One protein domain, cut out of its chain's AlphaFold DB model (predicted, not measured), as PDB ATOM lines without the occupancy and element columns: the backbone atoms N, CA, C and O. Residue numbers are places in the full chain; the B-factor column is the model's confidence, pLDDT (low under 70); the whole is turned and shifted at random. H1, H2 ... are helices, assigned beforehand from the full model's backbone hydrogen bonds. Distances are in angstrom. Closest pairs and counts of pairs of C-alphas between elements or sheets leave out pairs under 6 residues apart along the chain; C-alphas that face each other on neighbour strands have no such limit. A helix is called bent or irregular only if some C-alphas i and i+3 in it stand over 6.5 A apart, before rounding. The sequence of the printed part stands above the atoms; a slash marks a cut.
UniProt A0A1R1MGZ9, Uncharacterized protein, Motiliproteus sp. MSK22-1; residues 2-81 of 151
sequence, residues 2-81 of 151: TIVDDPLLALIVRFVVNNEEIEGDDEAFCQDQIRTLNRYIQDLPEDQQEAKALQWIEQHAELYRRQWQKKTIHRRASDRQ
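What this domain is: This is residues 2 to 81 of the 151 residues of an uncharacterized protein of Motiliproteus sp. MSK22-1 (UniProt A0A1R1MGZ9). A long bent helix, H3, runs most of the length of a loose rod, with one shorter helix packed near each of its ends: H1 on the arm H3b, and H2 folding back over the arm H3a and reaching toward H3b. The bend in H3 makes a wide V, and H2 spans its open side, touching H3a with residues 37 to 42 alone, while H1 runs the same way as H3b. The printed part has 80 residues with three named helices, in the order H1, H2, H3, and no named strand; the class is all helix, with 60 residues in the helices. The whole is loose, with a radius of gyration of the C-alphas of 15.9 A, and its C-alphas span 52 by 22 by 14 A.

Where its parts are: Begin at Thr 2 and go on to C-alpha 7 at (284.181, 280.475, 198.145), where H1 starts; it holds residues 7 to 17 and measures 14.5 A from first to last C-alpha. H1 is neither bent nor irregular, but only just: C-alphas 14 and 17 are 6.5 A apart. After nine residues you reach Glu 27, the first residue of H2, which holds residues 27 to 42 and is 22.0 A long. Three residues further on, find C-alpha 46 at (243.899, 277.775, 199.243), where H3 begins; by its hydrogen bonds it was assigned as one helix, residues 46 to 78. It is bent, with C-alphas 59 and 62 standing 7.5 A apart. Its first arm, H3a, holds residues 46 to 59 and is 20.4 A long; it is itself irregular, with C-alphas 47 and 50 at 7.2 A. Residues 60 and 61 belong to neither arm. The second arm, H3b, holds residues 62 to 78, is 24.3 A long and ends at C-alpha 78, at (282.978, 282.549, 178.829).

How they stand to each other: Start from H3, the longest helix, and look at its bend: the lines of H3a and H3b stand at a steep tilt of 54 degrees. Toward residue 78, H3b touches H1 with residues 70 to 77 alone; the closest C-alphas are those of Val 17 and Ala 77, 5.6 A apart. H1 and H3b run the same way at a shallow tilt of 28 degrees. At the other arm, H2 touches H3a, and there the closest C-alphas are those of Ile 41 and Gln 49, at 5.4 A. H2 and H3a run opposite ways at a steep tilt of 47 degrees. H2 and H3b are close but not clearly touching: their closest C-alphas, those of Phe 29 and Trp 68, are 7.6 A apart. They run opposite ways at a shallow tilt of 25 degrees. H1 is apart from H2 and from H3a. On the backbone atoms, each O i to N i+4 pair is within hydrogen-bond range in H1, H2 and H3b, and 8 of 10 are in H3a.

The domain as a whole: The outline is a rod, and the two C-alphas farthest apart, those of Asp 47 and Gln 81, are 53.0 A from each other. From the first printed C-alpha, Thr 2, to the last, Gln 81, you find 22.5 A. The printed part has no cut. The link from H1 to H2 is short, with nine residues, and the link from H2 to H3 is tight, with three. In the B-factor column, the mean pLDDT of the printed part is 84.6; look for values under 70 at residues 2 to 3 and 19 to 26, ten residues where the model's confidence is low.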
ATOM      1  N   THR A   2     277.519 291.965 195.418       56.25
ATOM      2  CA  THR A   2     276.946 290.614 195.362       56.25
ATOM      3  C   THR A   2     277.791 289.662 196.204       56.25
ATOM      4  O   THR A   2     278.959 289.434 195.888       56.25
ATOM      5  N   ILE A   3     277.224 289.120 197.281       67.19
ATOM      6  CA  ILE A   3     277.855 288.035 198.039       67.19
ATOM      7  C   ILE A   3     277.739 286.775 197.177       67.19
ATOM      8  O   ILE A   3     276.636 286.393 196.789       67.19
ATOM      9  N   VAL A   4     278.882 286.190 196.817       78.12
ATOM     10  CA  VAL A   4     278.955 284.873 196.175       78.12
ATOM     11  C   VAL A   4     279.108 283.853 197.292       78.12
ATOM     12  O   VAL A   4     280.086 283.913 198.036       78.12
ATOM     13  N   ASP A   5     278.145 282.944 197.420       80.94
ATOM     14  CA  ASP A   5     278.073 282.030 198.570       80.94
ATOM     15  C   ASP A   5     279.114 280.909 198.472       80.94
ATOM     16  O   ASP A   5     279.533 280.331 199.471       80.94
ATOM     17  N   ASP A   6     279.551 280.601 197.252       85.19
ATOM     18  CA  ASP A   6     280.582 279.610 196.992       85.19
ATOM     19  C   ASP A   6     281.989 280.249 197.038       85.19
ATOM     20  O   ASP A   6     282.314 281.081 196.182       85.19
ATOM     21  N   PRO A   7     282.864 279.857 197.988       87.62
ATOM     22  CA  PRO A   7     284.181 280.475 198.145       87.62
ATOM     23  C   PRO A   7     285.086 280.319 196.919       87.62
ATOM     24  O   PRO A   7     285.888 281.205 196.622       87.62
ATOM     25  N   LEU A   8     284.974 279.203 196.193       88.88
ATOM     26  CA  LEU A   8     285.782 278.960 195.003       88.88
ATOM     27  C   LEU A   8     285.315 279.856 193.854       88.88
ATOM     28  O   LEU A   8     286.139 280.467 193.173       88.88
ATOM     29  N   LEU A   9     284.003 279.992 193.672       87.00
ATOM     30  CA  LEU A   9     283.452 280.923 192.691       87.00
ATOM     31  C   LEU A   9     283.771 282.379 193.039       87.00
ATOM     32  O   LEU A   9     284.079 283.152 192.137       87.00
ATOM     33  N   ALA A  10     283.768 282.746 194.322       87.38
ATOM     34  CA  ALA A  10     284.153 284.084 194.764       87.38
ATOM     35  C   ALA A  10     285.592 284.430 194.338       87.38
ATOM     36  O   ALA A  10     285.860 285.544 193.881       87.38
ATOM     37  N   LEU A  11     286.516 283.464 194.415       88.12
ATOM     38  CA  LEU A  11     287.882 283.631 193.911       88.12
ATOM     39  C   LEU A  11     287.906 283.787 192.385       88.12
ATOM     40  O   LEU A  11     288.585 284.676 191.873       88.12
ATOM     41  N   ILE A  12     287.149 282.968 191.652       86.44
ATOM     42  CA  ILE A  12     287.078 283.056 190.185       86.44
ATOM     43  C   ILE A  12     286.534 284.418 189.748       86.44
ATOM     44  O   ILE A  12     287.096 285.048 188.855       86.44
ATOM     45  N   VAL A  13     285.487 284.915 190.403       85.56
ATOM     46  CA  VAL A  13     284.933 286.246 190.135       85.56
ATOM     47  C   VAL A  13     285.988 287.319 190.348       85.56
ATOM     48  O   VAL A  13     286.247 288.123 189.456       85.56
ATOM     49  N   ARG A  14     286.641 287.285 191.512       83.62
ATOM     50  CA  ARG A  14     287.635 288.282 191.904       83.62
ATOM     51  C   ARG A  14     288.821 288.353 190.943       83.62
ATOM     52  O   ARG A  14     289.314 289.448 190.702       83.62
ATOM     53  N   PHE A  15     289.298 287.209 190.455       82.25
ATOM     54  CA  PHE A  15     290.559 287.132 189.711       82.25
ATOM     55  C   PHE A  15     290.406 286.937 188.200       82.25
ATOM     56  O   PHE A  15     291.373 287.163 187.479       82.25
ATOM     57  N   VAL A  16     289.240 286.499 187.713       79.69
ATOM     58  CA  VAL A  16     289.032 286.166 186.292       79.69
ATOM     59  C   VAL A  16     287.934 287.013 185.662       79.69
ATOM     60  O   VAL A  16     288.123 287.562 184.582       79.69
ATOM     61  N   VAL A  17     286.778 287.118 186.320       77.31
ATOM     62  CA  VAL A  17     285.619 287.830 185.751       77.31
ATOM     63  C   VAL A  17     285.721 289.346 185.957       77.31
ATOM     64  O   VAL A  17     285.175 290.104 185.150       77.31
ATOM     65  N   ASN A  18     286.481 289.763 186.975       71.31
ATOM     66  CA  ASN A  18     286.531 291.100 187.559       71.31
ATOM     67  C   ASN A  18     285.214 291.498 188.236       71.31
ATOM     68  O   ASN A  18     284.125 291.103 187.831       71.31
ATOM     69  N   ASN A  19     285.337 292.292 189.299       63.22
ATOM     70  CA  ASN A  19     284.271 292.612 190.254       63.22
ATOM     71  C   ASN A  19     283.206 293.595 189.717       63.22
ATOM     72  O   ASN A  19     282.503 294.218 190.511       63.22
ATOM     73  N   GLU A  20     283.116 293.770 188.395       60.19
ATOM     74  CA  GLU A  20     281.996 294.473 187.770       60.19
ATOM     75  C   GLU A  20     280.734 293.706 188.145       60.19
ATOM     76  O   GLU A  20     280.661 292.495 187.908       60.19
ATOM     77  N   GLU A  21     279.801 294.389 188.811       58.03
ATOM     78  CA  GLU A  21     278.676 293.774 189.508       58.03
ATOM     79  C   GLU A  21     278.072 292.644 188.677       58.03
ATOM     80  O   GLU A  21     277.788 292.793 187.480       58.03
ATOM     81  N   ILE A  22     277.935 291.472 189.301       61.66
ATOM     82  CA  ILE A  22     277.249 290.318 188.718       61.66
ATOM     83  C   ILE A  22     275.746 290.620 188.753       61.66
ATOM     84  O   ILE A  22     274.958 289.923 189.378       61.66
ATOM     85  N   GLU A  23     275.350 291.723 188.137       58.38
ATOM     86  CA  GLU A  23     273.975 292.047 187.823       58.38
ATOM     87  C   GLU A  23     273.683 291.394 186.479       58.38
ATOM     88  O   GLU A  23     274.224 291.748 185.428       58.38
ATOM     89  N   GLY A  24     272.935 290.304 186.548       57.88
ATOM     90  CA  GLY A  24     272.364 289.659 185.384       57.88
ATOM     91  C   GLY A  24     270.865 289.833 185.468       57.88
ATOM     92  O   GLY A  24     270.258 289.362 186.429       57.88
ATOM     93  N   ASP A  25     270.294 290.483 184.463       58.16
ATOM     94  CA  ASP A  25     268.872 290.395 184.166       58.16
ATOM     95  C   ASP A  25     268.580 288.968 183.672       58.16
ATOM     96  O   ASP A  25     268.599 288.675 182.481       58.16
ATOM     97  N   ASP A  26     268.447 288.027 184.608       69.94
ATOM     98  CA  ASP A  26     267.984 286.672 184.312       69.94
ATOM     99  C   ASP A  26     266.519 286.546 184.738       69.94
ATOM    100  O   ASP A  26     266.144 285.673 185.526       69.94
ATOM    101  N   GLU A  27     265.674 287.419 184.179       79.81
ATOM    102  CA  GLU A  27     264.217 287.349 184.305       79.81
ATOM    103  C   GLU A  27     263.710 285.925 184.020       79.81
ATOM    104  O   GLU A  27     262.892 285.386 184.763       79.81
ATOM    105  N   ALA A  28     264.288 285.255 183.019       82.31
ATOM    106  CA  ALA A  28     263.978 283.870 182.679       82.31
ATOM    107  C   ALA A  28     264.245 282.879 183.831       82.31
ATOM    108  O   ALA A  28     263.466 281.946 184.030       82.31
ATOM    109  N   PHE A  29     265.317 283.071 184.611       83.69
ATOM    110  CA  PHE A  29     265.612 282.221 185.768       83.69
ATOM    111  C   PHE A  29     264.579 282.437 186.876       83.69
ATOM    112  O   PHE A  29     264.046 281.465 187.414       83.69
ATOM    113  N   CYS A  30     264.256 283.698 187.177       84.38
ATOM    114  CA  CYS A  30     263.233 284.055 188.160       84.38
ATOM    115  C   CYS A  30     261.851 283.519 187.758       84.38
ATOM    116  O   CYS A  30     261.157 282.925 188.581       84.38
ATOM    117  N   GLN A  31     261.474 283.653 186.484       88.69
ATOM    118  CA  GLN A  31     260.220 283.121 185.949       88.69
ATOM    119  C   GLN A  31     260.141 281.591 186.055       88.69
ATOM    120  O   GLN A  31     259.071 281.054 186.348       88.69
ATOM    121  N   ASP A  32     261.248 280.874 185.847       88.81
ATOM    122  CA  ASP A  32     261.300 279.418 186.025       88.81
ATOM    123  C   ASP A  32     261.105 279.008 187.496       88.81
ATOM    124  O   ASP A  32     260.353 278.073 187.791       88.81
ATOM    125  N   GLN A  33     261.685 279.764 188.438       89.06
ATOM    126  CA  GLN A  33     261.495 279.514 189.872       89.06
ATOM    127  C   GLN A  33     260.053 279.797 190.306       89.06
ATOM    128  O   GLN A  33     259.445 278.972 190.988       89.06
ATOM    129  N   ILE A  34     259.466 280.906 189.842       90.81
ATOM    130  CA  ILE A  34     258.056 281.243 190.090       90.81
ATOM    131  C   ILE A  34     257.137 280.154 189.528       90.81
ATOM    132  O   ILE A  34     256.206 279.714 190.196       90.81
ATOM    133  N   ARG A  35     257.411 279.660 188.316       93.19
ATOM    134  CA  ARG A  35     256.628 278.581 187.699       93.19
ATOM    135  C   ARG A  35     256.714 277.279 188.492       93.19
ATOM    136  O   ARG A  35     255.714 276.573 188.609       93.19
ATOM    137  N   THR A  36     257.895 276.960 189.012       93.00
ATOM    138  CA  THR A  36     258.116 275.774 189.848       93.00
ATOM    139  C   THR A  36     257.348 275.880 191.162       93.00
ATOM    140  O   THR A  36     256.634 274.944 191.517       93.00
ATOM    141  N   LEU A  37     257.413 277.038 191.825       92.69
ATOM    142  CA  LEU A  37     256.652 277.321 193.040       92.69
ATOM    143  C   LEU A  37     255.139 277.239 192.797       92.69
ATOM    144  O   LEU A  37     254.441 276.553 193.536       92.69
ATOM    145  N   ASN A  38     254.640 277.869 191.729       92.88
ATOM    146  CA  ASN A  38     253.219 277.839 191.375       92.88
ATOM    147  C   ASN A  38     252.715 276.410 191.156       92.88
ATOM    148  O   ASN A  38     251.638 276.057 191.626       92.88
ATOM    149  N   ARG A  39     253.513 275.563 190.495       93.38
ATOM    150  CA  ARG A  39     253.172 274.147 190.307       93.38
ATOM    151  C   ARG A  39     253.106 273.390 191.634       93.38
ATOM    152  O   ARG A  39     252.253 272.529 191.782       93.38
ATOM    153  N   TYR A  40     253.992 273.702 192.578       91.50
ATOM    154  CA  TYR A  40     253.993 273.078 193.903       91.50
ATOM    155  C   TYR A  40     252.753 273.455 194.728       91.50
ATOM    156  O   TYR A  40     252.175 272.592 195.384       91.50
ATOM    157  N   ILE A  41     252.330 274.722 194.688       93.94
ATOM    158  CA  ILE A  41     251.207 275.204 195.507       93.94
ATOM    159  C   ILE A  41     249.831 274.972 194.880       93.94
ATOM    160  O   ILE A  41     248.847 274.931 195.608       93.94
ATOM    161  N   GLN A  42     249.747 274.793 193.559       93.31
ATOM    162  CA  GLN A  42     248.479 274.606 192.845       93.31
ATOM    163  C   GLN A  42     247.665 273.407 193.359       93.31
ATOM    164  O   GLN A  42     246.438 273.459 193.355       93.31
ATOM    165  N   ASP A  43     248.337 272.345 193.807       91.00
ATOM    166  CA  ASP A  43     247.682 271.124 194.289       91.00
ATOM    167  C   ASP A  43     247.267 271.210 195.773       91.00
ATOM    168  O   ASP A  43     246.696 270.264 196.322       91.00
ATOM    169  N   LEU A  44     247.554 272.333 196.443       92.62
ATOM    170  CA  LEU A  44     247.263 272.543 197.858       92.62
ATOM    171  C   LEU A  44     245.964 273.340 198.072       92.62
ATOM    172  O   LEU A  44     245.631 274.211 197.262       92.62
ATOM    173  N   PRO A  45     245.253 273.104 199.192       94.50
ATOM    174  CA  PRO A  45     244.130 273.937 199.620       94.50
ATOM    175  C   PRO A  45     244.519 275.415 199.741       94.50
ATOM    176  O   PRO A  45     245.607 275.721 200.226       94.50
ATOM    177  N   GLU A  46     243.637 276.325 199.314       91.69
ATOM    178  CA  GLU A  46     243.899 277.775 199.243       91.69
ATOM    179  C   GLU A  46     244.358 278.367 200.588       91.69
ATOM    180  O   GLU A  46     245.285 279.171 200.631       91.69
ATOM    181  N   ASP A  47     243.799 277.879 201.697       93.25
ATOM    182  CA  ASP A  47     244.160 278.255 203.067       93.25
ATOM    183  C   ASP A  47     245.588 277.845 203.472       93.25
ATOM    184  O   ASP A  47     246.140 278.371 204.439       93.25
ATOM    185  N   GLN A  48     246.208 276.922 202.734       92.19
ATOM    186  CA  GLN A  48     247.561 276.422 202.982       92.19
ATOM    187  C   GLN A  48     248.587 276.919 201.959       92.19
ATOM    188  O   GLN A  48     249.789 276.806 202.217       92.19
ATOM    189  N   GLN A  49     248.151 277.466 200.820       92.06
ATOM    190  CA  GLN A  49     249.043 277.847 199.719       92.06
ATOM    191  C   GLN A  49     250.082 278.882 200.145       92.06
ATOM    192  O   GLN A  49     251.268 278.689 199.885       92.06
ATOM    193  N   GLU A  50     249.672 279.940 200.848       93.19
ATOM    194  CA  GLU A  50     250.584 281.002 201.288       93.19
ATOM    195  C   GLU A  50     251.636 280.477 202.275       93.19
ATOM    196  O   GLU A  50     252.840 280.645 202.067       93.19
ATOM    197  N   ALA A  51     251.196 279.765 203.316       93.75
ATOM    198  CA  ALA A  51     252.095 279.199 204.319       93.75
ATOM    199  C   ALA A  51     253.103 278.217 203.695       93.75
ATOM    200  O   ALA A  51     254.286 278.214 204.047       93.75
ATOM    201  N   LYS A  52     252.657 277.403 202.731       93.94
ATOM    202  CA  LYS A  52     253.517 276.453 202.016       93.94
ATOM    203  C   LYS A  52     254.436 277.127 201.006       93.94
ATOM    204  O   LYS A  52     255.571 276.678 200.856       93.94
ATOM    205  N   ALA A  53     254.008 278.221 200.381       93.00
ATOM    206  CA  ALA A  53     254.868 279.018 199.518       93.00
ATOM    207  C   ALA A  53     256.034 279.637 200.298       93.00
ATOM    208  O   ALA A  53     257.183 279.538 199.871       93.00
ATOM    209  N   LEU A  54     255.757 280.214 201.473       93.62
ATOM    210  CA  LEU A  54     256.794 280.767 202.348       93.62
ATOM    211  C   LEU A  54     257.781 279.688 202.806       93.62
ATOM    212  O   LEU A  54     258.991 279.883 202.697       93.62
ATOM    213  N   GLN A  55     257.269 278.528 203.229       93.81
ATOM    214  CA  GLN A  55     258.100 277.388 203.618       93.81
ATOM    215  C   GLN A  55     259.005 276.919 202.466       93.81
ATOM    216  O   GLN A  55     260.181 276.627 202.680       93.81
ATOM    217  N   TRP A  56     258.481 276.869 201.240       93.81
ATOM    218  CA  TRP A  56     259.267 276.525 200.056       93.81
ATOM    219  C   TRP A  56     260.387 277.539 199.807       93.81
ATOM    220  O   TRP A  56     261.537 277.161 199.588       93.81
ATOM    221  N   ILE A  57     260.073 278.835 199.855       91.31
ATOM    222  CA  ILE A  57     261.066 279.892 199.641       91.31
ATOM    223  C   ILE A  57     262.186 279.785 200.677       91.31
ATOM    224  O   ILE A  57     263.355 279.793 200.294       91.31
ATOM    225  N   GLU A  58     261.853 279.623 201.956       91.38
ATOM    226  CA  GLU A  58     262.840 279.465 203.029       91.38
ATOM    227  C   GLU A  58     263.771 278.267 202.785       91.38
ATOM    228  O   GLU A  58     264.985 278.378 202.949       91.38
ATOM    229  N   GLN A  59     263.224 277.144 202.316       92.25
ATOM    230  CA  GLN A  59     263.988 275.920 202.059       92.25
ATOM    231  C   GLN A  59     264.863 275.986 200.801       92.25
ATOM    232  O   GLN A  59     265.909 275.338 200.745       92.25
ATOM    233  N   HIS A  60     264.445 276.735 199.777       91.19
ATOM    234  CA  HIS A  60     265.054 276.664 198.447       91.19
ATOM    235  C   HIS A  60     265.794 277.937 198.005       91.19
ATOM    236  O   HIS A  60     266.585 277.870 197.063       91.19
ATOM    237  N   ALA A  61     265.609 279.080 198.674       88.25
ATOM    238  CA  ALA A  61     266.196 280.358 198.256       88.25
ATOM    239  C   ALA A  61     267.731 280.327 198.166       88.25
ATOM    240  O   ALA A  61     268.302 280.865 197.215       88.25
ATOM    241  N   GLU A  62     268.407 279.691 199.127       87.31
ATOM    242  CA  GLU A  62     269.868 279.550 199.100       87.31
ATOM    243  C   GLU A  62     270.320 278.697 197.908       87.31
ATOM    244  O   GLU A  62     271.218 279.083 197.157       87.31
ATOM    245  N   LEU A  63     269.652 277.563 197.680       87.69
ATOM    246  CA  LEU A  63     269.959 276.671 196.567       87.69
ATOM    247  C   LEU A  63     269.800 277.387 195.220       87.69
ATOM    248  O   LEU A  63     270.703 277.325 194.383       87.69
ATOM    249  N   TYR A  64     268.688 278.094 195.018       87.81
ATOM    250  CA  TYR A  64     268.439 278.842 193.785       87.81
ATOM    251  C   TYR A  64     269.474 279.942 193.567       87.81
ATOM    252  O   TYR A  64     269.989 280.086 192.458       87.81
ATOM    253  N   ARG A  65     269.851 280.664 194.627       85.81
ATOM    254  CA  ARG A  65     270.901 281.686 194.569       85.81
ATOM    255  C   ARG A  65     272.244 281.090 194.150       85.81
ATOM    256  O   ARG A  65     272.884 281.621 193.243       85.81
ATOM    257  N   ARG A  66     272.640 279.956 194.735       86.19
ATOM    258  CA  ARG A  66     273.883 279.253 194.376       86.19
ATOM    259  C   ARG A  66     273.869 278.753 192.934       86.19
ATOM    260  O   ARG A  66     274.864 278.897 192.225       86.19
ATOM    261  N   GLN A  67     272.753 278.186 192.478       87.31
ATOM    262  CA  GLN A  67     272.603 277.728 191.094       87.31
ATOM    263  C   GLN A  67     272.684 278.889 190.100       87.31
ATOM    264  O   GLN A  67     273.363 278.779 189.076       87.31
ATOM    265  N   TRP A  68     272.032 280.008 190.414       87.12
ATOM    266  CA  TRP A  68     272.120 281.226 189.619       87.12
ATOM    267  C   TRP A  68     273.562 281.747 189.564       87.12
ATOM    268  O   TRP A  68     274.097 281.913 188.471       87.12
ATOM    269  N   GLN A  69     274.243 281.892 190.708       86.88
ATOM    270  CA  GLN A  69     275.649 282.318 190.764       86.88
ATOM    271  C   GLN A  69     276.545 281.433 189.885       86.88
ATOM    272  O   GLN A  69     277.315 281.943 189.074       86.88
ATOM    273  N   LYS A  70     276.415 280.103 189.986       88.81
ATOM    274  CA  LYS A  70     277.186 279.137 189.185       88.81
ATOM    275  C   LYS A  70     277.018 279.333 187.683       88.81
ATOM    276  O   LYS A  70     278.015 279.323 186.953       88.81
ATOM    277  N   LYS A  71     275.777 279.501 187.222       86.19
ATOM    278  CA  LYS A  71     275.462 279.719 185.803       86.19
ATOM    279  C   LYS A  71     275.961 281.078 185.326       86.19
ATOM    280  O   LYS A  71     276.631 281.156 184.300       86.19
ATOM    281  N   THR A  72     275.698 282.132 186.091       86.19
ATOM    282  CA  THR A  72     276.064 283.500 185.718       86.19
ATOM    283  C   THR A  72     277.575 283.688 185.662       86.19
ATOM    284  O   THR A  72     278.078 284.297 184.720       86.19
ATOM    285  N   ILE A  73     278.316 283.116 186.615       87.31
ATOM    286  CA  ILE A  73     279.783 283.176 186.639       87.31
ATOM    287  C   ILE A  73     280.378 282.388 185.475       87.31
ATOM    288  O   ILE A  73     281.310 282.873 184.841       87.31
ATOM    289  N   HIS A  74     279.832 281.212 185.147       88.81
ATOM    290  CA  HIS A  74     280.276 280.445 183.977       88.81
ATOM    291  C   HIS A  74     280.032 281.200 182.664       88.81
ATOM    292  O   HIS A  74     280.953 281.299 181.849       88.81
ATOM    293  N   ARG A  75     278.845 281.798 182.492       86.69
ATOM    294  CA  ARG A  75     278.520 282.652 181.338       86.69
ATOM    295  C   ARG A  75     279.502 283.817 181.232       86.69
ATOM    296  O   ARG A  75     280.205 283.925 180.239       86.69
ATOM    297  N   ARG A  76     279.637 284.611 182.298       85.56
ATOM    298  CA  ARG A  76     280.534 285.776 182.323       85.56
ATOM    299  C   ARG A  76     281.997 285.399 182.093       85.56
ATOM    300  O   ARG A  76     282.704 286.120 181.406       85.56
ATOM    301  N   ALA A  77     282.461 284.279 182.648       86.19
ATOM    302  CA  ALA A  77     283.808 283.779 182.390       86.19
ATOM    303  C   ALA A  77     284.006 283.403 180.914       86.19
ATOM    304  O   ALA A  77     285.090 283.615 180.386       86.19
ATOM    305  N   SER A  78     282.962 282.891 180.256       86.06
ATOM    306  CA  SER A  78     282.978 282.549 178.829       86.06
ATOM    307  C   SER A  78     282.971 283.770 177.907       86.06
ATOM    308  O   SER A  78     283.289 283.630 176.735       86.06
ATOM    309  N   ASP A  79     282.629 284.955 178.412       83.81
ATOM    310  CA  ASP A  79     282.689 286.206 177.645       83.81
ATOM    311  C   ASP A  79     284.060 286.902 177.780       83.81
ATOM    312  O   ASP A  79     284.317 287.928 177.148       83.81
ATOM    313  N   ARG A  80     284.958 286.374 178.626       80.81
ATOM    314  CA  ARG A  80     286.258 286.980 178.933       80.81
ATOM    315  C   ARG A  80     287.391 286.272 178.199       80.81
ATOM    316  O   ARG A  80     287.525 285.055 178.209       80.81
ATOM    317  N   GLN A  81     288.306 287.066 177.659       78.81
ATOM    318  CA  GLN A  81     289.574 286.576 177.124       78.81
ATOM    319  C   GLN A  81     290.687 286.697 178.168       78.81
ATOM    320  O   GLN A  81     290.632 287.551 179.054       78.81
TER     321      GLN A  81